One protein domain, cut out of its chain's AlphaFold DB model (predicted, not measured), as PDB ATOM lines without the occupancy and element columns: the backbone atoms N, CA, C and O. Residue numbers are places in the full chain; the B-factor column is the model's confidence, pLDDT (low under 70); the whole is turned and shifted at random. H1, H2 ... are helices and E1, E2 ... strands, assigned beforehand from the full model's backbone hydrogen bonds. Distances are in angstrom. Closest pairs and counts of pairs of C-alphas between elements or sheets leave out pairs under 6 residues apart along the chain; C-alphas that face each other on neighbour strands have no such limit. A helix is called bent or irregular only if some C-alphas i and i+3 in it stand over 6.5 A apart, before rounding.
ATOM      1  N   ALA A   4     139.779 116.273 115.766       81.06
ATOM      2  CA  ALA A   4     140.718 115.157 115.878       81.06
ATOM      3  C   ALA A   4     141.158 114.871 117.328       81.06
ATOM      4  O   ALA A   4     141.383 113.723 117.679       81.06
ATOM      5  N   GLY A   5     141.248 115.895 118.183       82.56
ATOM      6  CA  GLY A   5     141.640 115.752 119.589       82.56
ATOM      7  C   GLY A   5     140.516 115.302 120.527       82.56
ATOM      8  O   GLY A   5     140.770 115.111 121.711       82.56
ATOM      9  N   VAL A   6     139.281 115.170 120.034       88.50
ATOM     10  CA  VAL A   6     138.132 114.699 120.829       88.50
ATOM     11  C   VAL A   6     137.451 113.466 120.237       88.50
ATOM     12  O   VAL A   6     136.438 113.027 120.777       88.50
ATOM     13  N   ILE A   7     137.975 112.904 119.141       92.62
ATOM     14  CA  ILE A   7     137.349 111.774 118.444       92.62
ATOM     15  C   ILE A   7     137.142 110.570 119.372       92.62
ATOM     16  O   ILE A   7     136.069 109.978 119.358       92.62
ATOM     17  N   ASP A   8     138.090 110.284 120.265       93.00
ATOM     18  CA  ASP A   8     137.960 109.185 121.230       93.00
ATOM     19  C   ASP A   8     136.789 109.388 122.196       93.00
ATOM     20  O   ASP A   8     136.076 108.438 122.504       93.00
ATOM     21  N   ARG A   9     136.539 110.635 122.619       92.69
ATOM     22  CA  ARG A   9     135.390 110.992 123.471       92.69
ATOM     23  C   ARG A   9     134.070 110.923 122.710       92.69
ATOM     24  O   ARG A   9     133.040 110.624 123.296       92.69
ATOM     25  N   ILE A  10     134.088 111.223 121.411       93.00
ATOM     26  CA  ILE A  10     132.908 111.089 120.547       93.00
ATOM     27  C   ILE A  10     132.559 109.610 120.357       93.00
ATOM     28  O   ILE A  10     131.382 109.275 120.377       93.00
ATOM     29  N   PHE A  11     133.556 108.734 120.218       95.06
ATOM     30  CA  PHE A  11     133.372 107.286 120.065       95.06
ATOM     31  C   PHE A  11     133.320 106.516 121.399       95.06
ATOM     32  O   PHE A  11     133.301 105.283 121.415       95.06
ATOM     33  N   GLU A  12     133.287 107.215 122.533       93.00
ATOM     34  CA  GLU A  12     133.102 106.599 123.845       93.00
ATOM     35  C   GLU A  12     131.671 106.055 123.961       93.00
ATOM     36  O   GLU A  12     130.698 106.798 123.856       93.00
ATOM     37  N   GLY A  13     131.534 104.736 124.120       88.38
ATOM     38  CA  GLY A  13     130.227 104.072 124.176       88.38
ATOM     39  C   GLY A  13     129.459 104.011 122.848       88.38
ATOM     40  O   GLY A  13     128.299 103.617 122.868       88.38
ATOM     41  N   VAL A  14     130.069 104.381 121.711       90.75
ATOM     42  CA  VAL A  14     129.481 104.132 120.381       90.75
ATOM     43  C   VAL A  14     129.581 102.646 120.072       90.75
ATOM     44  O   VAL A  14     130.686 102.109 120.051       90.75
ATOM     45  N   GLY A  15     128.442 102.017 119.794       91.06
ATOM     46  CA  GLY A  15     128.343 100.590 119.504       91.06
ATOM     47  C   GLY A  15     127.444  99.842 120.483       91.06
ATOM     48  O   GLY A  15     127.012 100.357 121.513       91.06
ATOM     49  N   ASN A  16     127.134  98.603 120.134       93.56
ATOM     50  CA  ASN A  16     126.325  97.679 120.910       93.56
ATOM     51  C   ASN A  16     126.754  96.230 120.613       93.56
ATOM     52  O   ASN A  16     127.837  95.965 120.090       93.56
ATOM     53  N   ARG A  17     125.911  95.259 120.980       93.94
ATOM     54  CA  ARG A  17     126.191  93.836 120.749       93.94
ATOM     55  C   ARG A  17     126.272  93.477 119.262       93.94
ATOM     56  O   ARG A  17     126.995  92.543 118.922       93.94
ATOM     57  N   ASP A  18     125.568  94.189 118.396       95.25
ATOM     58  CA  ASP A  18     125.433  93.852 116.980       95.25
ATOM     59  C   ASP A  18     126.525  94.514 116.137       95.25
ATOM     60  O   ASP A  18     127.027  93.895 115.196       95.25
ATOM     61  N   ALA A  19     126.959  95.722 116.500       97.31
ATOM     62  CA  ALA A  19     128.083  96.396 115.859       97.31
ATOM     63  C   ALA A  19     128.832  97.341 116.807       97.31
ATOM     64  O   ALA A  19     128.230  97.986 117.657       97.31
ATOM     65  N   ASP A  20     130.148  97.450 116.638       97.62
ATOM     66  CA  ASP A  20     131.031  98.263 117.485       97.62
ATOM     67  C   ASP A  20     132.165  98.901 116.655       97.62
ATOM     68  O   ASP A  20     132.424  98.522 115.507       97.62
ATOM     69  N   LEU A  21     132.870  99.870 117.237       97.25
ATOM     70  CA  LEU A  21     134.144 100.366 116.728       97.25
ATOM     71  C   LEU A  21     135.185  99.238 116.774       97.25
ATOM     72  O   LEU A  21     135.499  98.678 117.827       97.25
ATOM     73  N   ASN A  22     135.812  98.940 115.639       96.31
ATOM     74  CA  ASN A  22     136.890  97.963 115.570       96.31
ATOM     75  C   ASN A  22     138.207  98.568 116.076       96.31
ATOM     76  O   ASN A  22     139.088  98.946 115.301       96.31
ATOM     77  N   ARG A  23     138.349  98.626 117.404       94.62
ATOM     78  CA  ARG A  23     139.515  99.203 118.094       94.62
ATOM     79  C   ARG A  23     140.841  98.565 117.679       94.62
ATOM     80  O   ARG A  23     141.844  99.262 117.600       94.62
ATOM     81  N   GLY A  24     140.846  97.273 117.346       93.88
ATOM     82  CA  GLY A  24     142.046  96.564 116.887       93.88
ATOM     83  C   GLY A  24     142.556  97.006 115.509       93.88
ATOM     84  O   GLY A  24     143.689  96.697 115.155       93.88
ATOM     85  N   ARG A  25     141.739  97.728 114.730       95.62
ATOM     86  CA  ARG A  25     142.098  98.268 113.408       95.62
ATOM     87  C   ARG A  25     142.186  99.792 113.375       95.62
ATOM     88  O   ARG A  25     142.360 100.354 112.295       95.62
ATOM     89  N   VAL A  26     142.061 100.464 114.518       96.75
ATOM     90  CA  VAL A  26     142.156 101.926 114.598       96.75
ATOM     91  C   VAL A  26     143.580 102.380 114.291       96.75
ATOM     92  O   VAL A  26     144.540 101.970 114.936       96.75
ATOM     93  N   ASN A  27     143.699 103.276 113.316       95.88
ATOM     94  CA  ASN A  27     144.910 104.010 112.993       95.88
ATOM     95  C   ASN A  27     144.562 105.500 112.839       95.88
ATOM     96  O   ASN A  27     143.950 105.927 111.849       95.88
ATOM     97  N   HIS A  28     144.938 106.285 113.852       95.75
ATOM     98  CA  HIS A  28     144.617 107.708 113.942       95.75
ATOM     99  C   HIS A  28     145.179 108.491 112.752       95.75
ATOM    100  O   HIS A  28     146.333 108.332 112.361       95.75
ATOM    101  N   GLY A  29     144.345 109.350 112.166       91.38
ATOM    102  CA  GLY A  29     144.715 110.165 111.005       91.38
ATOM    103  C   GLY A  29     144.775 109.400 109.679       91.38
ATOM    104  O   GLY A  29     144.881 110.038 108.638       91.38
ATOM    105  N   THR A  30     144.655 108.065 109.703       92.50
ATOM    106  CA  THR A  30     144.636 107.225 108.497       92.50
ATOM    107  C   THR A  30     143.231 106.704 108.213       92.50
ATOM    108  O   THR A  30     142.630 107.072 107.211       92.50
ATOM    109  N   ASN A  31     142.687 105.868 109.102       94.25
ATOM    110  CA  ASN A  31     141.351 105.281 108.954       94.25
ATOM    111  C   ASN A  31     140.412 105.629 110.119       94.25
ATOM    112  O   ASN A  31     139.227 105.316 110.049       94.25
ATOM    113  N   PHE A  32     140.933 106.293 111.158       97.69
ATOM    114  CA  PHE A  32     140.178 106.840 112.278       97.69
ATOM    115  C   PHE A  32     140.457 108.340 112.407       97.69
ATOM    116  O   PHE A  32     141.510 108.755 112.901       97.69
ATOM    117  N   TYR A  33     139.550 109.167 111.892       96.38
ATOM    118  CA  TYR A  33     139.704 110.619 111.913       96.38
ATOM    119  C   TYR A  33     138.369 111.356 111.842       96.38
ATOM    120  O   TYR A  33     137.364 110.839 111.357       96.38
ATOM    121  N   LEU A  34     138.405 112.608 112.301       94.75
ATOM    122  CA  LEU A  34     137.317 113.569 112.206       94.75
ATOM    123  C   LEU A  34     137.924 114.942 111.899       94.75
ATOM    124  O   LEU A  34     138.533 115.572 112.769       94.75
ATOM    125  N   VAL A  35     137.839 115.370 110.642       93.06
ATOM    126  CA  VAL A  35     138.577 116.534 110.128       93.06
ATOM    127  C   VAL A  35     137.669 117.481 109.366       93.06
ATOM    128  O   VAL A  35     136.711 117.073 108.721       93.06
ATOM    129  N   ARG A  36     137.964 118.775 109.434       92.25
ATOM    130  CA  ARG A  36     137.239 119.789 108.670       92.25
ATOM    131  C   ARG A  36     137.588 119.667 107.182       92.25
ATOM    132  O   ARG A  36     138.758 119.494 106.848       92.25
ATOM    133  N   SER A  37     136.595 119.776 106.301       92.88
ATOM    134  CA  SER A  37     136.823 119.863 104.854       92.88
ATOM    135  C   SER A  37     137.619 121.122 104.493       92.88
ATOM    136  O   SER A  37     137.635 122.101 105.240       92.88
ATOM    137  N   HIS A  38     138.271 121.117 103.329       89.56
ATOM    138  CA  HIS A  38     139.115 122.236 102.893       89.56
ATOM    139  C   HIS A  38     138.346 123.564 102.765       89.56
ATOM    140  O   HIS A  38     138.838 124.608 103.177       89.56
ATOM    141  N   ASP A  39     137.115 123.514 102.253       89.62
ATOM    142  CA  ASP A  39     136.204 124.663 102.150       89.62
ATOM    143  C   ASP A  39     135.553 125.048 103.494       89.62
ATOM    144  O   ASP A  39     134.807 126.019 103.585       89.62
ATOM    145  N   GLY A  40     135.807 124.267 104.546       89.25
ATOM    146  CA  GLY A  40     135.292 124.487 105.885       89.25
ATOM    147  C   GLY A  40     133.802 124.208 106.080       89.25
ATOM    148  O   GLY A  40     133.319 124.476 107.184       89.25
ATOM    149  N   SER A  41     133.103 123.700 105.057       91.38
ATOM    150  CA  SER A  41     131.644 123.508 105.039       91.38
ATOM    151  C   SER A  41     131.181 122.191 105.665       91.38
ATOM    152  O   SER A  41     130.024 122.055 106.067       91.38
ATOM    153  N   SER A  42     132.075 121.205 105.741       95.00
ATOM    154  CA  SER A  42     131.759 119.835 106.133       95.00
ATOM    155  C   SER A  42     132.751 119.305 107.168       95.00
ATOM    156  O   SER A  42     133.893 119.758 107.272       95.00
ATOM    157  N   LEU A  43     132.311 118.315 107.930       95.00
ATOM    158  CA  LEU A  43     133.144 117.489 108.788       95.00
ATOM    159  C   LEU A  43     133.280 116.116 108.121       95.00
ATOM    160  O   LEU A  43     132.281 115.455 107.855       95.00
ATOM    161  N   LEU A  44     134.504 115.723 107.791       96.50
ATOM    162  CA  LEU A  44     134.842 114.445 107.170       96.50
ATOM    163  C   LEU A  44     135.182 113.438 108.258       96.50
ATOM    164  O   LEU A  44     135.920 113.774 109.189       96.50
ATOM    165  N   PHE A  45     134.702 112.209 108.116       97.50
ATOM    166  CA  PHE A  45     134.998 111.137 109.058       97.50
ATOM    167  C   PHE A  45     135.487 109.877 108.347       97.50
ATOM    168  O   PHE A  45     135.162 109.628 107.185       97.50
ATOM    169  N   SER A  46     136.247 109.079 109.085       97.88
ATOM    170  CA  SER A  46     136.518 107.675 108.790       97.88
ATOM    171  C   SER A  46     136.651 106.940 110.115       97.88
ATOM    172  O   SER A  46     137.269 107.481 111.035       97.88
ATOM    173  N   PHE A  47     136.089 105.740 110.225       98.12
ATOM    174  CA  PHE A  47     136.343 104.838 111.344       98.12
ATOM    175  C   PHE A  47     136.145 103.366 110.948       98.12
ATOM    176  O   PHE A  47     135.242 103.046 110.167       98.12
ATOM    177  N   PRO A  48     136.954 102.444 111.495       98.19
ATOM    178  CA  PRO A  48     136.775 101.019 111.259       98.19
ATOM    179  C   PRO A  48     135.655 100.467 112.154       98.19
ATOM    180  O   PRO A  48     135.721 100.564 113.375       98.19
ATOM    181  N   ALA A  49     134.643  99.848 111.564       98.38
ATOM    182  CA  ALA A  49     133.532  99.187 112.237       98.38
ATOM    183  C   ALA A  49     133.685  97.658 112.201       98.38
ATOM    184  O   ALA A  49     134.261  97.087 111.270       98.38
ATOM    185  N   VAL A  50     133.151  96.990 113.220       98.44
ATOM    186  CA  VAL A  50     132.960  95.538 113.267       98.44
ATOM    187  C   VAL A  50     131.482  95.245 113.492       98.44
ATOM    188  O   VAL A  50     130.895  95.734 114.448       98.44
ATOM    189  N   ILE A  51     130.890  94.437 112.620       98.50
ATOM    190  CA  ILE A  51     129.515  93.961 112.727       98.50
ATOM    191  C   ILE A  51     129.575  92.477 113.094       98.50
ATOM    192  O   ILE A  51     130.196  91.670 112.396       98.50
ATOM    193  N   ASN A  52     128.945  92.110 114.210       97.19
ATOM    194  CA  ASN A  52     128.956  90.768 114.795       97.19
ATOM    195  C   ASN A  52     127.979  89.827 114.069       97.19
ATOM    196  O   ASN A  52     127.097  89.223 114.674       97.19
ATOM    197  N   ARG A  53     128.157  89.701 112.752       95.56
ATOM    198  CA  ARG A  53     127.405  88.806 111.872       95.56
ATOM    199  C   ARG A  53     128.360  88.117 110.902       95.56
ATOM    200  O   ARG A  53     129.177  88.789 110.275       95.56
ATOM    201  N   ASN A  54     128.192  86.806 110.732       95.88
ATOM    202  CA  ASN A  54     128.777  86.065 109.621       95.88
ATOM    203  C   ASN A  54     127.699  85.791 108.550       95.88
ATOM    204  O   ASN A  54     126.857  84.922 108.757       95.88
ATOM    205  N   PRO A  55     127.690  86.500 107.410       94.94
ATOM    206  CA  PRO A  55     126.720  86.264 106.340       94.94
ATOM    207  C   PRO A  55     126.892  84.902 105.641       94.94
ATOM    208  O   PRO A  55     125.975  84.471 104.949       94.94
ATOM    209  N   LEU A  56     128.032  84.226 105.831       95.50
ATOM    210  CA  LEU A  56     128.361  82.924 105.241       95.50
ATOM    211  C   LEU A  56     128.383  81.787 106.276       95.50
ATOM    212  O   LEU A  56     128.948  80.733 106.017       95.50
ATOM    213  N   GLU A  57     127.783  81.982 107.454       93.88
ATOM    214  CA  GLU A  57     127.769  80.980 108.532       93.88
ATOM    215  C   GLU A  57     127.225  79.616 108.082       93.88
ATOM    216  O   GLU A  57     127.814  78.583 108.394       93.88
ATOM    217  N   ASP A  58     126.160  79.629 107.278       93.00
ATOM    218  CA  ASP A  58     125.538  78.425 106.719       93.00
ATOM    219  C   ASP A  58     126.273  77.893 105.466       93.00
ATOM    220  O   ASP A  58     125.944  76.822 104.956       93.00
ATOM    221  N   PHE A  59     127.291  78.615 104.979       93.19
ATOM    222  CA  PHE A  59     128.024  78.340 103.735       93.19
ATOM    223  C   PHE A  59     129.555  78.374 103.926       93.19
ATOM    224  O   PHE A  59     130.256  79.062 103.182       93.19
ATOM    225  N   PRO A  60     130.129  77.611 104.876       89.00
ATOM    226  CA  PRO A  60     131.558  77.693 105.208       89.00
ATOM    227  C   PRO A  60     132.491  77.297 104.050       89.00
ATOM    228  O   PRO A  60     133.655  77.681 104.006       89.00
ATOM    229  N   HIS A  61     131.990  76.545 103.069       90.50
ATOM    230  CA  HIS A  61     132.740  76.191 101.862       90.50
ATOM    231  C   HIS A  61     133.000  77.396 100.932       90.50
ATOM    232  O   HIS A  61     133.846  77.301 100.046       90.50
ATOM    233  N   CYS A  62     132.316  78.528 101.146       91.25
ATOM    234  CA  CYS A  62     132.427  79.751 100.347       91.25
ATOM    235  C   CYS A  62     133.481  80.753 100.860       91.25
ATOM    236  O   CYS A  62     133.616  81.834 100.283       91.25
ATOM    237  N   ASP A  63     134.234  80.442 101.923       90.12
ATOM    238  CA  ASP A  63     135.140  81.393 102.597       90.12
ATOM    239  C   ASP A  63     136.151  82.073 101.652       90.12
ATOM    240  O   ASP A  63     136.445  83.268 101.784       90.12
ATOM    241  N   ALA A  64     136.644  81.342 100.645       93.25
ATOM    242  CA  ALA A  64     137.585  81.853  99.644       93.25
ATOM    243  C   ALA A  64     136.985  82.936  98.720       93.25
ATOM    244  O   ALA A  64     137.727  83.716  98.115       93.25
ATOM    245  N   GLY A  65     135.655  82.999  98.622       95.88
ATOM    246  CA  GLY A  65     134.884  84.002  97.884       95.88
ATOM    247  C   GLY A  65     134.264  85.088  98.770       95.88
ATOM    248  O   GLY A  65     133.376  85.815  98.330       95.88
ATOM    249  N   SER A  66     134.676  85.203 100.034       96.25
ATOM    250  CA  SER A  66     134.043  86.122 100.993       96.25
ATOM    251  C   SER A  66     134.069  87.602 100.576       96.25
ATOM    252  O   SER A  66     133.166  88.354 100.934       96.25
ATOM    253  N   ASP A  67     135.034  88.033  99.767       96.12
ATOM    254  CA  ASP A  67     135.066  89.360  99.142       96.12
ATOM    255  C   ASP A  67     133.872  89.628  98.214       96.12
ATOM    256  O   ASP A  67     133.347  90.739  98.231       96.12
ATOM    257  N   GLY A  68     133.385  88.629  97.473       97.50
ATOM    258  CA  GLY A  68     132.147  88.741  96.695       97.50
ATOM    259  C   GLY A  68     130.927  89.002  97.586       97.50
ATOM    260  O   GLY A  68     130.117  89.890  97.308       97.50
ATOM    261  N   CYS A  69     130.822  88.289  98.711       97.31
ATOM    262  CA  CYS A  69     129.778  88.526  99.712       97.31
ATOM    263  C   CYS A  69     129.858  89.951 100.288       97.31
ATOM    264  O   CYS A  69     128.858  90.672 100.304       97.31
ATOM    265  N   ILE A  70     131.051  90.387 100.704       98.00
ATOM    266  CA  ILE A  70     131.263  91.726 101.269       98.00
ATOM    267  C   ILE A  70     130.980  92.824 100.243       98.00
ATOM    268  O   ILE A  70     130.348  93.822 100.585       98.00
ATOM    269  N   ALA A  71     131.377  92.638  98.983       97.56
ATOM    270  CA  ALA A  71     131.042  93.565  97.908       97.56
ATOM    271  C   ALA A  71     129.518  93.696  97.754       97.56
ATOM    272  O   ALA A  71     128.999  94.810  97.716       97.56
ATOM    273  N   GLY A  72     128.781  92.581  97.787       97.69
ATOM    274  CA  GLY A  72     127.316  92.592  97.776       97.69
ATOM    275  C   GLY A  72     126.683  93.332  98.962       97.69
ATOM    276  O   GLY A  72     125.719  94.078  98.778       97.69
ATOM    277  N   ILE A  73     127.239  93.173 100.166       98.19
ATOM    278  CA  ILE A  73     126.803  93.898 101.372       98.19
ATOM    279  C   ILE A  73     127.027  95.405 101.223       98.19
ATOM    280  O   ILE A  73     126.128  96.194 101.518       98.19
ATOM    281  N   ILE A  74     128.202  95.818 100.746       98.31
ATOM    282  CA  ILE A  74     128.524  97.235 100.528       98.31
ATOM    283  C   ILE A  74     127.557  97.847  99.513       98.31
ATOM    284  O   ILE A  74     126.974  98.898  99.783       98.31
ATOM    285  N   GLU A  75     127.318  97.179  98.383       97.69
ATOM    286  CA  GLU A  75     126.379  97.666  97.365       97.69
ATOM    287  C   GLU A  75     124.944  97.743  97.892       97.69
ATOM    288  O   GLU A  75     124.219  98.698  97.595       97.69
ATOM    289  N   ARG A  76     124.541  96.804  98.757       97.38
ATOM    290  CA  ARG A  76     123.269  96.912  99.470       97.38
ATOM    291  C   ARG A  76     123.219  98.171 100.331       97.38
ATOM    292  O   ARG A  76     122.249  98.917 100.212       97.38
ATOM    293  N   ILE A  77     124.229  98.428 101.162       98.50
ATOM    294  CA  ILE A  77     124.258  99.620 102.022       98.50
ATOM    295  C   ILE A  77     124.171 100.886 101.163       98.50
ATOM    296  O   ILE A  77     123.312 101.735 101.409       98.50
ATOM    297  N   LYS A  78     124.980 100.981 100.098       98.06
ATOM    298  CA  LYS A  78     124.950 102.106  99.148       98.06
ATOM    299  C   LYS A  78     123.565 102.319  98.542       98.06
ATOM    300  O   LYS A  78     123.105 103.459  98.468       98.06
ATOM    301  N   SER A  79     122.868 101.241  98.171       96.69
ATOM    302  CA  SER A  79     121.516 101.320  97.600       96.69
ATOM    303  C   SER A  79     120.490 101.954  98.549       96.69
ATOM    304  O   SER A  79     119.518 102.544  98.087       96.69
ATOM    305  N   LYS A  80     120.719 101.883  99.868       97.81
ATOM    306  CA  LYS A  80     119.824 102.407 100.910       97.81
ATOM    307  C   LYS A  80     120.159 103.817 101.381       97.81
ATOM    308  O   LYS A  80     119.343 104.423 102.073       97.81
ATOM    309  N   VAL A  81     121.306 104.372 100.977       97.69
ATOM    310  CA  VAL A  81     121.794 105.689 101.433       97.69
ATOM    311  C   VAL A  81     120.783 106.813 101.194       97.69
ATOM    312  O   VAL A  81     120.684 107.735 101.999       97.69
ATOM    313  N   ARG A  82     120.038 106.776 100.083       95.50
ATOM    314  CA  ARG A  82     119.070 107.837  99.755       95.50
ATOM    315  C   ARG A  82     117.774 107.733 100.557       95.50
ATOM    316  O   ARG A  82     117.183 108.773 100.840       95.50
ATOM    317  N   ASP A  83     117.390 106.517 100.936       95.88
ATOM    318  CA  ASP A  83     116.107 106.211 101.577       95.88
ATOM    319  C   ASP A  83     116.211 106.131 103.109       95.88
ATOM    320  O   ASP A  83     115.201 106.211 103.802       95.88
ATOM    321  N   THR A  84     117.428 105.979 103.641       97.44
ATOM    322  CA  THR A  84     117.696 105.812 105.077       97.44
ATOM    323  C   THR A  84     118.467 107.022 105.606       97.44
ATOM    324  O   THR A  84     119.647 107.164 105.269       97.44
ATOM    325  N   PRO A  85     117.842 107.901 106.416       97.38
ATOM    326  CA  PRO A  85     118.456 109.140 106.891       97.38
ATOM    327  C   PRO A  85     119.839 108.964 107.527       97.38
ATOM    328  O   PRO A  85     120.756 109.725 107.230       97.38
ATOM    329  N   GLU A  86     120.021 107.927 108.335       97.62
ATOM    330  CA  GLU A  86     121.254 107.654 109.077       97.62
ATOM    331  C   GLU A  86     122.422 107.272 108.152       97.62
ATOM    332  O   GLU A  86     123.578 107.560 108.453       97.62
ATOM    333  N   LEU A  87     122.138 106.674 106.988       98.31
ATOM    334  CA  LEU A  87     123.152 106.275 106.005       98.31
ATOM    335  C   LEU A  87     123.586 107.431 105.093       98.31
ATOM    336  O   LEU A  87     124.624 107.335 104.432       98.31
ATOM    337  N   ARG A  88     122.837 108.542 105.056       98.06
ATOM    338  CA  ARG A  88     123.110 109.710 104.191       98.06
ATOM    339  C   ARG A  88     124.493 110.316 104.408       98.06
ATOM    340  O   ARG A  88     125.058 110.894 103.473       98.06
ATOM    341  N   LEU A  89     125.051 110.137 105.605       97.50
ATOM    342  CA  LEU A  89     126.403 110.550 105.974       97.50
ATOM    343  C   LEU A  89     127.478 109.896 105.102       97.50
ATOM    344  O   LEU A  89     128.457 110.554 104.751       97.50
ATOM    345  N   LEU A  90     127.280 108.640 104.689       97.88
ATOM    346  CA  LEU A  90     128.222 107.925 103.823       97.88
ATOM    347  C   LEU A  90     128.382 108.633 102.472       97.88
ATOM    348  O   LEU A  90     129.472 108.660 101.913       97.88
ATOM    349  N   GLY A  91     127.315 109.251 101.959       96.56
ATOM    350  CA  GLY A  91     127.337 110.026 100.716       96.56
ATOM    351  C   GLY A  91     127.473 111.535 100.905       96.56
ATOM    352  O   GLY A  91     127.392 112.268  99.919       96.56
ATOM    353  N   GLY A  92     127.598 112.020 102.145       96.75
ATOM    354  CA  GLY A  92     127.587 113.451 102.454       96.75
ATOM    355  C   GLY A  92     126.337 114.181 101.961       96.75
ATOM    356  O   GLY A  92     126.429 115.353 101.591       96.75
ATOM    357  N   LEU A  93     125.181 113.506 101.908       97.00
ATOM    358  CA  LEU A  93     123.992 114.019 101.212       97.00
ATOM    359  C   LEU A  93     123.363 115.254 101.865       97.00
ATOM    360  O   LEU A  93     122.639 115.982 101.190       97.00
ATOM    361  N   ASP A  94     123.663 115.493 103.139       95.88
ATOM    362  CA  ASP A  94     123.158 116.639 103.902       95.88
ATOM    363  C   ASP A  94     124.164 117.794 103.990       95.88
ATOM    364  O   ASP A  94     123.866 118.829 104.577       95.88
ATOM    365  N   THR A  95     125.357 117.639 103.408       96.12
ATOM    366  CA  THR A  95     126.373 118.702 103.359       96.12
ATOM    367  C   THR A  95     125.972 119.828 102.404       96.12
ATOM    368  O   THR A  95     125.115 119.658 101.539       96.12
ATOM    369  N   ALA A  96     126.641 120.981 102.501       93.50
ATOM    370  CA  ALA A  96     126.410 122.101 101.586       93.50
ATOM    371  C   ALA A  96     126.694 121.743 100.111       93.50
ATOM    372  O   ALA A  96     126.083 122.308  99.206       93.50
ATOM    373  N   ILE A  97     127.624 120.808  99.860       92.81
ATOM    374  CA  ILE A  97     128.042 120.402  98.511       92.81
ATOM    375  C   ILE A  97     128.122 118.860  98.413       92.81
ATOM    376  O   ILE A  97     129.218 118.300  98.322       92.81
ATOM    377  N   PRO A  98     126.982 118.143  98.346       93.19
ATOM    378  CA  PRO A  98     126.960 116.672  98.351       93.19
ATOM    379  C   PRO A  98     127.758 116.019  97.219       93.19
ATOM    380  O   PRO A  98     128.326 114.938  97.362       93.19
ATOM    381  N   LYS A  99     127.855 116.701  96.070       91.38
ATOM    382  CA  LYS A  99     128.592 116.222  94.891       91.38
ATOM    383  C   LYS A  99     130.084 115.965  95.143       91.38
ATOM    384  O   LYS A  99     130.690 115.295  94.305       91.38
ATOM    385  N   ASN A 100     130.656 116.490  96.231       91.94
ATOM    386  CA  ASN A 100     132.055 116.281  96.613       91.94
ATOM    387  C   ASN A 100     132.295 114.900  97.245       91.94
ATOM    388  O   ASN A 100     133.424 114.425  97.229       91.94
ATOM    389  N   TYR A 101     131.247 114.246  97.757       93.56
ATOM    390  CA  TYR A 101     131.358 113.021  98.564       93.56
ATOM    391  C   TYR A 101     130.721 111.792  97.907       93.56
ATOM    392  O   TYR A 101     130.732 110.700  98.467       93.56
ATOM    393  N   GLY A 102     130.185 111.944  96.693       93.44
ATOM    394  CA  GLY A 102     129.440 110.874  96.029       93.44
ATOM    395  C   GLY A 102     130.281 109.671  95.585       93.44
ATOM    396  O   GLY A 102     129.684 108.652  95.267       93.44
ATOM    397  N   ALA A 103     131.618 109.752  95.585       94.62
ATOM    398  CA  ALA A 103     132.489 108.617  95.252       94.62
ATOM    399  C   ALA A 103     132.275 107.430  96.206       94.62
ATOM    400  O   ALA A 103     132.242 106.277  95.785       94.62
ATOM    401  N   ASN A 104     132.042 107.720  97.489       95.44
ATOM    402  CA  ASN A 104     131.866 106.708  98.528       95.44
ATOM    403  C   ASN A 104     130.577 105.883  98.354       95.44
ATOM    404  O   ASN A 104     130.485 104.748  98.810       95.44
ATOM    405  N   ILE A 105     129.586 106.443  97.656       96.06
ATOM    406  CA  ILE A 105     128.296 105.795  97.379       96.06
ATOM    407  C   ILE A 105     128.112 105.466  95.897       96.06
ATOM    408  O   ILE A 105     127.009 105.123  95.476       96.06
ATOM    409  N   GLU A 106     129.174 105.590  95.101       95.81
ATOM    410  CA  GLU A 106     129.152 105.188  93.703       95.81
ATOM    411  C   GLU A 106     128.980 103.662  93.626       95.81
ATOM    412  O   GLU A 106     129.755 102.938  94.267       95.81
ATOM    413  N   PRO A 107     128.001 103.155  92.854       94.75
ATOM    414  CA  PRO A 107     127.841 101.722  92.669       94.75
ATOM    415  C   PRO A 107     129.051 101.111  91.963       94.75
ATOM    416  O   PRO A 107     129.509 101.633  90.939       94.75
ATOM    417  N   VAL A 108     129.550  99.993  92.485       94.69
ATOM    418  CA  VAL A 108     130.669  99.250  91.892       94.69
ATOM    419  C   VAL A 108     130.316  97.779  91.732       94.69
ATOM    420  O   VAL A 108     129.620  97.188  92.547       94.69
ATOM    421  N   THR A 109     130.807  97.181  90.653       92.88
ATOM    422  CA  THR A 109     130.528  95.787  90.287       92.88
ATOM    423  C   THR A 109     131.784  94.923  90.292       92.88
ATOM    424  O   THR A 109     131.738  93.783  89.853       92.88
ATOM    425  N   PHE A 110     132.908  95.434  90.789       90.94
ATOM    426  CA  PHE A 110     134.150  94.684  90.958       90.94
ATOM    427  C   PHE A 110     134.365  94.349  92.442       90.94
ATOM    428  O   PHE A 110     134.108  95.179  93.314       90.94
ATOM    429  N   CYS A 111     134.835  93.136  92.731       87.31
ATOM    430  CA  CYS A 111     135.059  92.634  94.093       87.31
ATOM    431  C   CYS A 111     136.539  92.640  94.465       87.31
ATOM    432  O   CYS A 111     136.906  93.000  95.579       87.31
ATOM    433  N   HIS A 112     137.390  92.256  93.514       85.75
ATOM    434  CA  HIS A 112     138.831  92.184  93.693       85.75
ATOM    435  C   HIS A 112     139.512  92.827  92.495       85.75
ATOM    436  O   HIS A 112     139.231  92.457  91.358       85.75
ATOM    437  N   VAL A 113     140.410  93.781  92.742       81.44
ATOM    438  CA  VAL A 113     141.102  94.503  91.671       81.44
ATOM    439  C   VAL A 113     142.593  94.512  91.916       81.44
ATOM    440  O   VAL A 113     143.073  94.931  92.972       81.44
ATOM    441  N   SER A 114     143.340  94.104  90.898       72.56
ATOM    442  CA  SER A 114     144.797  94.121  90.951       72.56
ATOM    443  C   SER A 114     145.338  95.558  90.870       72.56
ATOM    444  O   SER A 114     144.804  96.399  90.138       72.56
ATOM    445  N   TYR A 115     146.454  95.827  91.556       70.62
ATOM    446  CA  TYR A 115     147.231  97.077  91.461       70.62
ATOM    447  C   TYR A 115     146.518  98.358  91.953       70.62
ATOM    448  O   TYR A 115     146.776  99.442  91.434       70.62
ATOM    449  N   GLY A 116     145.624  98.259  92.944       70.75
ATOM    450  CA  GLY A 116     145.070  99.431  93.649       70.75
ATOM    451  C   GLY A 116     144.160 100.336  92.808       70.75
ATOM    452  O   GLY A 116     143.999 101.516  93.109       70.75
ATOM    453  N   THR A 117     143.581  99.824  91.719       82.19
ATOM    454  CA  THR A 117     142.610 100.604  90.938       82.19
ATOM    455  C   THR A 117     141.298 100.736  91.725       82.19
ATOM    456  O   THR A 117     140.854  99.778  92.356       82.19
ATOM    457  N   GLY A 118     140.686 101.927  91.708       84.38
ATOM    458  CA  GLY A 118     139.452 102.210  92.452       84.38
ATOM    459  C   GLY A 118     139.645 102.368  93.967       84.38
ATOM    460  O   GLY A 118     138.721 102.086  94.722       84.38
ATOM    461  N   ASN A 119     140.837 102.766  94.429       86.19
ATOM    462  CA  ASN A 119     141.124 103.014  95.854       86.19
ATOM    463  C   ASN A 119     140.319 104.179  96.461       86.19
ATOM    464  O   ASN A 119     140.212 104.283  97.678       86.19
ATOM    465  N   ASP A 120     139.788 105.065  95.624       87.94
ATOM    466  CA  ASP A 120     138.918 106.182  95.988       87.94
ATOM    467  C   ASP A 120     137.437 105.781  96.133       87.94
ATOM    468  O   ASP A 120     136.610 106.600  96.539       87.94
ATOM    469  N   LEU A 121     137.100 104.526  95.820       94.06
ATOM    470  CA  LEU A 121     135.751 103.968  95.888       94.06
ATOM    471  C   LEU A 121     135.607 103.065  97.117       94.06
ATOM    472  O   LEU A 121     136.529 102.335  97.481       94.06
ATOM    473  N   TRP A 122     134.422 103.056  97.728       96.25
ATOM    474  CA  TRP A 122     134.120 102.107  98.800       96.25
ATOM    475  C   TRP A 122     133.798 100.732  98.217       96.25
ATOM    476  O   TRP A 122     132.891 100.603  97.397       96.25
ATOM    477  N   LYS A 123     134.556  99.709  98.599       95.00
ATOM    478  CA  LYS A 123     134.540  98.380  97.972       95.00
ATOM    479  C   LYS A 123     135.074  97.323  98.932       95.00
ATOM    480  O   LYS A 123     135.668  97.676  99.947       95.00
ATOM    481  N   ALA A 124     134.923  96.049  98.581       95.31
ATOM    482  CA  ALA A 124     135.602  94.965  99.283       95.31
ATOM    483  C   ALA A 124     137.130  95.064  99.097       95.31
ATOM    484  O   ALA A 124     137.620  95.316  97.993       95.31
ATOM    485  N   ASP A 125     137.880  94.915 100.190       93.50
ATOM    486  CA  ASP A 125     139.350  94.888 100.237       93.50
ATOM    487  C   ASP A 125     139.852  94.552 101.656       93.50
ATOM    488  O   ASP A 125     139.098  94.102 102.510       93.50
ATOM    489  N   GLY A 126     141.140  94.761 101.947       92.19
ATOM    490  CA  GLY A 126     141.698  94.493 103.278       92.19
ATOM    491  C   GLY A 126     141.026  95.275 104.419       92.19
ATOM    492  O   GLY A 126     140.971  94.779 105.548       92.19
ATOM    493  N   SER A 127     140.485  96.463 104.132       93.44
ATOM    494  CA  SER A 127     139.776  97.301 105.107       93.44
ATOM    495  C   SER A 127     138.298  96.935 105.225       93.44
ATOM    496  O   SER A 127     137.704  97.161 106.279       93.44
ATOM    497  N   ASN A 128     137.728  96.348 104.173       96.75
ATOM    498  CA  ASN A 128     136.334  95.938 104.090       96.75
ATOM    499  C   ASN A 128     136.248  94.442 103.747       96.75
ATOM    500  O   ASN A 128     136.259  94.068 102.573       96.75
ATOM    501  N   CYS A 129     136.195  93.582 104.763       97.19
ATOM    502  CA  CYS A 129     136.326  92.132 104.602       97.19
ATOM    503  C   CYS A 129     135.560  91.331 105.662       97.19
ATOM    504  O   CYS A 129     135.147  91.860 106.693       97.19
ATOM    505  N   LEU A 130     135.406  90.028 105.417       96.94
ATOM    506  CA  LEU A 130     134.962  89.058 106.413       96.94
ATOM    507  C   LEU A 130     136.198  88.511 107.137       96.94
ATOM    508  O   LEU A 130     137.076  87.931 106.503       96.94
ATOM    509  N   ALA A 131     136.292  88.692 108.454       95.62
ATOM    510  CA  ALA A 131     137.393  88.136 109.238       95.62
ATOM    511  C   ALA A 131     136.930  87.727 110.638       95.62
ATOM    512  O   ALA A 131     136.196  88.457 111.302       95.62
ATOM    513  N   GLY A 132     137.363  86.547 111.094       92.25
ATOM    514  CA  GLY A 132     136.964  86.007 112.400       92.25
ATOM    515  C   GLY A 132     135.451  85.815 112.546       92.25
ATOM    516  O   GLY A 132     134.921  86.021 113.635       92.25
ATOM    517  N   GLY A 133     134.750  85.499 111.447       93.62
ATOM    518  CA  GLY A 133     133.288  85.371 111.419       93.62
ATOM    519  C   GLY A 133     132.537  86.697 111.596       93.62
ATOM    520  O   GLY A 133     131.374  86.696 111.983       93.62
ATOM    521  N   LYS A 134     133.197  87.835 111.363       97.06
ATOM    522  CA  LYS A 134     132.604  89.165 111.517       97.06
ATOM    523  C   LYS A 134     132.842  90.006 110.278       97.06
ATOM    524  O   LYS A 134     133.917  89.948 109.677       97.06
ATOM    525  N   VAL A 135     131.850  90.813 109.923       98.38
ATOM    526  CA  VAL A 135     131.965  91.778 108.831       98.38
ATOM    527  C   VAL A 135     132.704  93.004 109.349       98.38
ATOM    528  O   VAL A 135     132.278  93.646 110.307       98.38
ATOM    529  N   LEU A 136     133.836  93.315 108.731       98.56
ATOM    530  CA  LEU A 136     134.660  94.469 109.056       98.56
ATOM    531  C   LEU A 136     134.520  95.476 107.923       98.56
ATOM    532  O   LEU A 136     134.738  95.113 106.772       98.56
ATOM    533  N   LEU A 137     134.163  96.718 108.238       98.50
ATOM    534  CA  LEU A 137     133.963  97.780 107.248       98.50
ATOM    535  C   LEU A 137     134.691  99.038 107.697       98.50
ATOM    536  O   LEU A 137     134.611  99.411 108.862       98.50
ATOM    537  N   ASN A 138     135.355  99.736 106.783       97.94
ATOM    538  CA  ASN A 138     135.813 101.091 107.049       97.94
ATOM    539  C   ASN A 138     134.744 102.081 106.589       97.94
ATOM    540  O   ASN A 138     134.564 102.289 105.391       97.94
ATOM    541  N   LEU A 139     134.043 102.690 107.544       98.25
ATOM    542  CA  LEU A 139     132.976 103.643 107.270       98.25
ATOM    543  C   LEU A 139     133.568 105.043 107.165       98.25
ATOM    544  O   LEU A 139     134.149 105.550 108.122       98.25
ATOM    545  N   SER A 140     133.399 105.675 106.011       97.38
ATOM    546  CA  SER A 140     133.815 107.053 105.765       97.38
ATOM    547  C   SER A 140     132.672 107.861 105.163       97.38
ATOM    548  O   SER A 140     131.689 107.309 104.666       97.38
ATOM    549  N   GLY A 141     132.772 109.183 105.244       97.12
ATOM    550  CA  GLY A 141     131.738 110.063 104.722       97.12
ATOM    551  C   GLY A 141     131.904 111.501 105.181       97.12
ATOM    552  O   GLY A 141     132.977 111.924 105.625       97.12
ATOM    553  N   ALA A 142     130.818 112.258 105.069       97.44
ATOM    554  CA  ALA A 142     130.782 113.657 105.455       97.44
ATOM    555  C   ALA A 142     129.436 114.037 106.075       97.44
ATOM    556  O   ALA A 142     128.386 113.500 105.732       97.44
ATOM    557  N   LEU A 143     129.467 115.017 106.967       96.06
ATOM    558  CA  LEU A 143     128.289 115.656 107.546       96.06
ATOM    559  C   LEU A 143     128.490 117.179 107.569       96.06
ATOM    560  O   LEU A 143     129.632 117.636 107.451       96.06
ATOM    561  N   PRO A 144     127.424 117.991 107.688       95.00
ATOM    562  CA  PRO A 144     127.559 119.438 107.841       95.00
ATOM    563  C   PRO A 144     128.523 119.796 108.964       95.00
ATOM    564  O   PRO A 144     128.469 119.197 110.044       95.00
ATOM    565  N   TYR A 145     129.394 120.777 108.724       91.31
ATOM    566  CA  TYR A 145     130.283 121.236 109.780       91.31
ATOM    567  C   TYR A 145     129.449 121.827 110.929       91.31
ATOM    568  O   TYR A 145     128.581 122.668 110.671       91.31
ATOM    569  N   PRO A 146     129.669 121.400 112.183       86.06
ATOM    570  CA  PRO A 146     128.913 121.916 113.315       86.06
ATOM    571  C   PRO A 146     129.043 123.434 113.460       86.06
ATOM    572  O   PRO A 146     130.124 123.996 113.274       86.06
ATOM    573  N   ALA A 147     127.955 124.098 113.855       77.56
ATOM    574  CA  ALA A 147     127.960 125.519 114.195       77.56
ATOM    575  C   ALA A 147     128.599 125.732 115.580       77.56
ATOM    576  O   ALA A 147     127.923 126.048 116.555       77.56
ATOM    577  N   VAL A 148     129.910 125.506 115.677       74.69
ATOM    578  CA  VAL A 148     130.693 125.708 116.900       74.69
ATOM    579  C   VAL A 148     131.343 127.089 116.890       74.69
ATOM    580  O   VAL A 148     131.960 127.499 115.909       74.69
ATOM    581  N   SER A 149     131.227 127.814 118.003       62.53
ATOM    582  CA  SER A 149     131.770 129.169 118.194       62.53
ATOM    583  C   SER A 149     133.301 129.211 118.362       62.53
ATOM    584  O   SER A 149     133.880 130.291 118.460       62.53
ATOM    585  N   GLY A 150     133.982 128.055 118.341       66.50
ATOM    586  CA  GLY A 150     135.442 127.926 118.366       66.50
ATOM    587  C   GLY A 150     135.942 126.642 117.688       66.50
ATOM    588  O   GLY A 150     135.164 125.839 117.186       66.50
ATOM    589  N   ASN A 151     137.262 126.410 117.695       66.25
ATOM    590  CA  ASN A 151     137.883 125.237 117.045       66.25
ATOM    591  C   ASN A 151     137.671 123.902 117.791       66.25
ATOM    592  O   ASN A 151     138.137 122.865 117.320       66.25
ATOM    593  N   THR A 152     137.038 123.932 118.969       71.75
ATOM    594  CA  THR A 152     136.818 122.763 119.834       71.75
ATOM    595  C   THR A 152     135.321 122.547 120.036       71.75
ATOM    596  O   THR A 152     134.659 123.498 120.451       71.75
ATOM    597  N   PRO A 153     134.779 121.343 119.781       82.50
ATOM    598  CA  PRO A 153     133.388 121.047 120.102       82.50
ATOM    599  C   PRO A 153     133.178 121.005 121.620       82.50
ATOM    600  O   PRO A 153     134.022 120.500 122.367       82.50
ATOM    601  N   ASP A 154     132.046 121.541 122.073       87.69
ATOM    602  CA  ASP A 154     131.628 121.449 123.469       87.69
ATOM    603  C   ASP A 154     131.037 120.063 123.796       87.69
ATOM    604  O   ASP A 154     130.866 119.198 122.932       87.69
ATOM    605  N   SER A 155     130.708 119.827 125.067       88.25
ATOM    606  CA  SER A 155     130.137 118.549 125.512       88.25
ATOM    607  C   SER A 155     128.773 118.229 124.885       88.25
ATOM    608  O   SER A 155     128.400 117.059 124.826       88.25
ATOM    609  N   SER A 156     128.008 119.237 124.455       90.25
ATOM    610  CA  SER A 156     126.721 119.028 123.787       90.25
ATOM    611  C   SER A 156     126.934 118.519 122.366       90.25
ATOM    612  O   SER A 156     126.313 117.535 121.968       90.25
ATOM    613  N   GLU A 157     127.867 119.124 121.634       90.69
ATOM    614  CA  GLU A 157     128.223 118.700 120.283       90.69
ATOM    615  C   GLU A 157     128.891 117.321 120.279       90.69
ATOM    616  O   GLU A 157     128.583 116.499 119.419       90.69
ATOM    617  N   ILE A 158     129.727 117.011 121.278       92.69
ATOM    618  CA  ILE A 158     130.285 115.659 121.452       92.69
ATOM    619  C   ILE A 158     129.162 114.620 121.594       92.69
ATOM    620  O   ILE A 158     129.181 113.610 120.893       92.69
ATOM    621  N   ARG A 159     128.151 114.876 122.443       94.19
ATOM    622  CA  ARG A 159     126.992 113.975 122.597       94.19
ATOM    623  C   ARG A 159     126.164 113.865 121.318       94.19
ATOM    624  O   ARG A 159     125.702 112.776 120.988       94.19
ATOM    625  N   ARG A 160     125.992 114.968 120.585       94.62
ATOM    626  CA  ARG A 160     125.279 114.974 119.301       94.62
ATOM    627  C   ARG A 160     125.980 114.080 118.277       94.62
ATOM    628  O   ARG A 160     125.335 113.230 117.674       94.62
ATOM    629  N   LEU A 161     127.293 114.247 118.111       94.94
ATOM    630  CA  LEU A 161     128.097 113.451 117.182       94.94
ATOM    631  C   LEU A 161     128.145 111.973 117.582       94.94
ATOM    632  O   LEU A 161     128.029 111.114 116.716       94.94
ATOM    633  N   ASN A 162     128.243 111.676 118.878       96.31
ATOM    634  CA  ASN A 162     128.155 110.313 119.402       96.31
ATOM    635  C   ASN A 162     126.835 109.629 118.999       96.31
ATOM    636  O   ASN A 162     126.855 108.522 118.458       96.31
ATOM    637  N   GLY A 163     125.698 110.314 119.176       97.12
ATOM    638  CA  GLY A 163     124.388 109.803 118.760       97.12
ATOM    639  C   GLY A 163     124.283 109.590 117.247       97.12
ATOM    640  O   GLY A 163     123.763 108.570 116.806       97.12
ATOM    641  N   ILE A 164     124.841 110.507 116.449       97.25
ATOM    642  CA  ILE A 164     124.890 110.391 114.983       97.25
ATOM    643  C   ILE A 164     125.699 109.160 114.547       97.25
ATOM    644  O   ILE A 164     125.228 108.386 113.715       97.25
ATOM    645  N   PHE A 165     126.900 108.956 115.098       97.94
ATOM    646  CA  PHE A 165     127.734 107.807 114.732       97.94
ATOM    647  C   PHE A 165     127.165 106.480 115.239       97.94
ATOM    648  O   PHE A 165     127.272 105.481 114.531       97.94
ATOM    649  N   SER A 166     126.503 106.478 116.399       97.94
ATOM    650  CA  SER A 166     125.771 105.304 116.894       97.94
ATOM    651  C   SER A 166     124.625 104.932 115.952       97.94
ATOM    652  O   SER A 166     124.538 103.788 115.519       97.94
ATOM    653  N   ALA A 167     123.816 105.910 115.529       98.12
ATOM    654  CA  ALA A 167     122.719 105.681 114.589       98.12
ATOM    655  C   ALA A 167     123.209 105.216 113.203       98.12
ATOM    656  O   ALA A 167     122.601 104.333 112.599       98.12
ATOM    657  N   LEU A 168     124.327 105.766 112.707       98.44
ATOM    658  CA  LEU A 168     124.970 105.299 111.473       98.44
ATOM    659  C   LEU A 168     125.405 103.832 111.596       98.44
ATOM    660  O   LEU A 168     125.152 103.040 110.690       98.44
ATOM    661  N   LEU A 169     126.058 103.471 112.703       98.25
ATOM    662  CA  LEU A 169     126.548 102.115 112.935       98.25
ATOM    663  C   LEU A 169     125.392 101.109 113.046       98.25
ATOM    664  O   LEU A 169     125.455 100.050 112.423       98.25
ATOM    665  N   ASP A 170     124.312 101.476 113.737       98.25
ATOM    666  CA  ASP A 170     123.089 100.672 113.840       98.25
ATOM    667  C   ASP A 170     122.401 100.490 112.482       98.25
ATOM    668  O   ASP A 170     121.976  99.386 112.135       98.25
ATOM    669  N   ALA A 171     122.323 101.550 111.672       98.44
ATOM    670  CA  ALA A 171     121.745 101.480 110.334       98.44
ATOM    671  C   ALA A 171     122.575 100.593 109.392       98.44
ATOM    672  O   ALA A 171     122.012  99.799 108.636       98.44
ATOM    673  N   VAL A 172     123.908 100.674 109.463       98.62
ATOM    674  CA  VAL A 172     124.804  99.773 108.722       98.62
ATOM    675  C   VAL A 172     124.617  98.333 109.188       98.62
ATOM    676  O   VAL A 172     124.420  97.452 108.352       98.62
ATOM    677  N   ALA A 173     124.625  98.085 110.501       98.44
ATOM    678  CA  ALA A 173     124.412  96.754 111.061       98.44
ATOM    679  C   ALA A 173     123.085  96.167 110.573       98.44
ATOM    680  O   ALA A 173     123.065  95.063 110.036       98.44
ATOM    681  N   LYS A 174     121.994  96.935 110.643       98.25
ATOM    682  CA  LYS A 174     120.677  96.526 110.147       98.25
ATOM    683  C   LYS A 174     120.720  96.046 108.694       98.25
ATOM    684  O   LYS A 174     120.133  95.010 108.393       98.25
ATOM    685  N   GLU A 175     121.420  96.748 107.802       98.19
ATOM    686  CA  GLU A 175     121.537  96.321 106.402       98.19
ATOM    687  C   GLU A 175     122.415  95.078 106.216       98.19
ATOM    688  O   GLU A 175     122.103  94.252 105.360       98.19
ATOM    689  N   VAL A 176     123.454  94.899 107.039       98.12
ATOM    690  CA  VAL A 176     124.264  93.667 107.065       98.12
ATOM    691  C   VAL A 176     123.428  92.476 107.547       98.12
ATOM    692  O   VAL A 176     123.447  91.421 106.919       98.12
ATOM    693  N   PHE A 177     122.664  92.629 108.633       97.56
ATOM    694  CA  PHE A 177     121.792  91.576 109.170       97.56
ATOM    695  C   PHE A 177     120.621  91.247 108.238       97.56
ATOM    696  O   PHE A 177     120.191  90.098 108.177       97.56
ATOM    697  N   ALA A 178     120.114  92.237 107.500       96.56
ATOM    698  CA  ALA A 178     119.046  92.055 106.522       96.56
ATOM    699  C   ALA A 178     119.540  91.551 105.152       96.56
ATOM    700  O   ALA A 178     118.720  91.357 104.246       96.56
ATOM    701  N   TYR A 179     120.853  91.378 104.966       96.44
ATOM    702  CA  TYR A 179     121.414  90.789 103.758       96.44
ATOM    703  C   TYR A 179     121.148  89.284 103.742       96.44
ATOM    704  O   TYR A 179     121.496  88.566 104.680       96.44
ATOM    705  N   ASP A 180     120.478  88.804 102.697       94.25
ATOM    706  CA  ASP A 180     120.021  87.424 102.649       94.25
ATOM    707  C   ASP A 180     121.173  86.454 102.348       94.25
ATOM    708  O   ASP A 180     122.057  86.731 101.534       94.25
TER     709      ASP A 180
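Overview. This is residues 4 to 180 of the 469 residues of an uncharacterized protein of Methanomicrobium sp (UniProt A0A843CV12). A twisted sheet, built on the two long antiparallel strands E3 and E6, curls round the long helix H5, and the kinked helix H2 is on the same face near E5. Short E1 and E2 lie along one side of E3, short E5 pairs with E6, and H3 stands beside E6 at the sheet's level, with little H4 touching it. The printed part has 177 residues with five named helices and six named strands, along the chain H1, E1, E2, E3, H2, H3, H4, E4, E5, E6 and H5; the class is mixed, helices and strands, and the sheet is branched, with the antiparallel neighbour pairs E1 and E3, E2 and E3, E3 and E6, and E5 and E6. The whole is compact, with a radius of gyration of the C-alphas of 16.0 A, and its outline is elongated, 55 by 32 by 31 A.

Arrangement. E3, residues 42 to 51, and E6, residues 134 to 144, are antiparallel at 166 degrees, with N 47 and O 139 within hydrogen-bond range at 2.9 A. E3 bends by 56 degrees at residue 48. On the side of E3 away from E6 lie E2, residues 33 to 36, with N 35 and O 44 at 2.9 A, and E1, residues 19 to 21, with N 20 and O 50 at 2.9 A. E5, residues 129 to 131, forms a hairpin with E6, N 136 and O 129 being 2.8 A apart; E2 and E3 form another. H5, residues 155 to 177, is the hub. With residues 172 to 176 it touches H2, residues 60 to 80, at a steep tilt of 54 degrees, opposite ways; the closest C-alphas are those of Ile 77 and Glu 175, 6.1 A. H2 is irregular, C-alphas 64 and 67 being 7.9 A apart, and has a kink of 69 degrees near residue 67. H3, residues 85 to 91, only just irregular with C-alphas 86 and 89 6.7 A apart, touches H5 about perpendicular at 90 degrees, closest at C-alphas 86 and 168, 5.0 A. H4, residues 102 to 105, touches H3, closest at C-alphas 102 and 91, 5.2 A, and only grazes the sheet. H1, residues 7 to 10, grazes it too and touches H5, closest at C-alphas 10 and 162, 5.0 A. E4, residues 110 to 112, pairs with no named strand; its closest C-alpha to H2 is Cys 111, 5.5 A from Gly 68. In H5 every O i to N i+4 pair is within range; in H2 11 of 17 are, in H3 0 of 3, with 3 of 4 O i to N i+3 pairs, and H1 and H4 are too short for such a pair.

Along the chain. H1 begins at C-alpha 7, (137.349, 111.774, 118.444). E3 is 26.8 A long, H2 27.7 A, E6 30.9 A and H5 32.6 A, ending at C-alpha 177, (121.792, 91.576, 109.170).

Size, cuts and confidence. The C-alphas of His 61 and Ser 149 are farthest apart, 55.4 A. The printed part has no cut; its long links are E1 to E2 and E4 to E5. The mean pLDDT of the printed part is 93.3, and residues 149 to 151 are under 70.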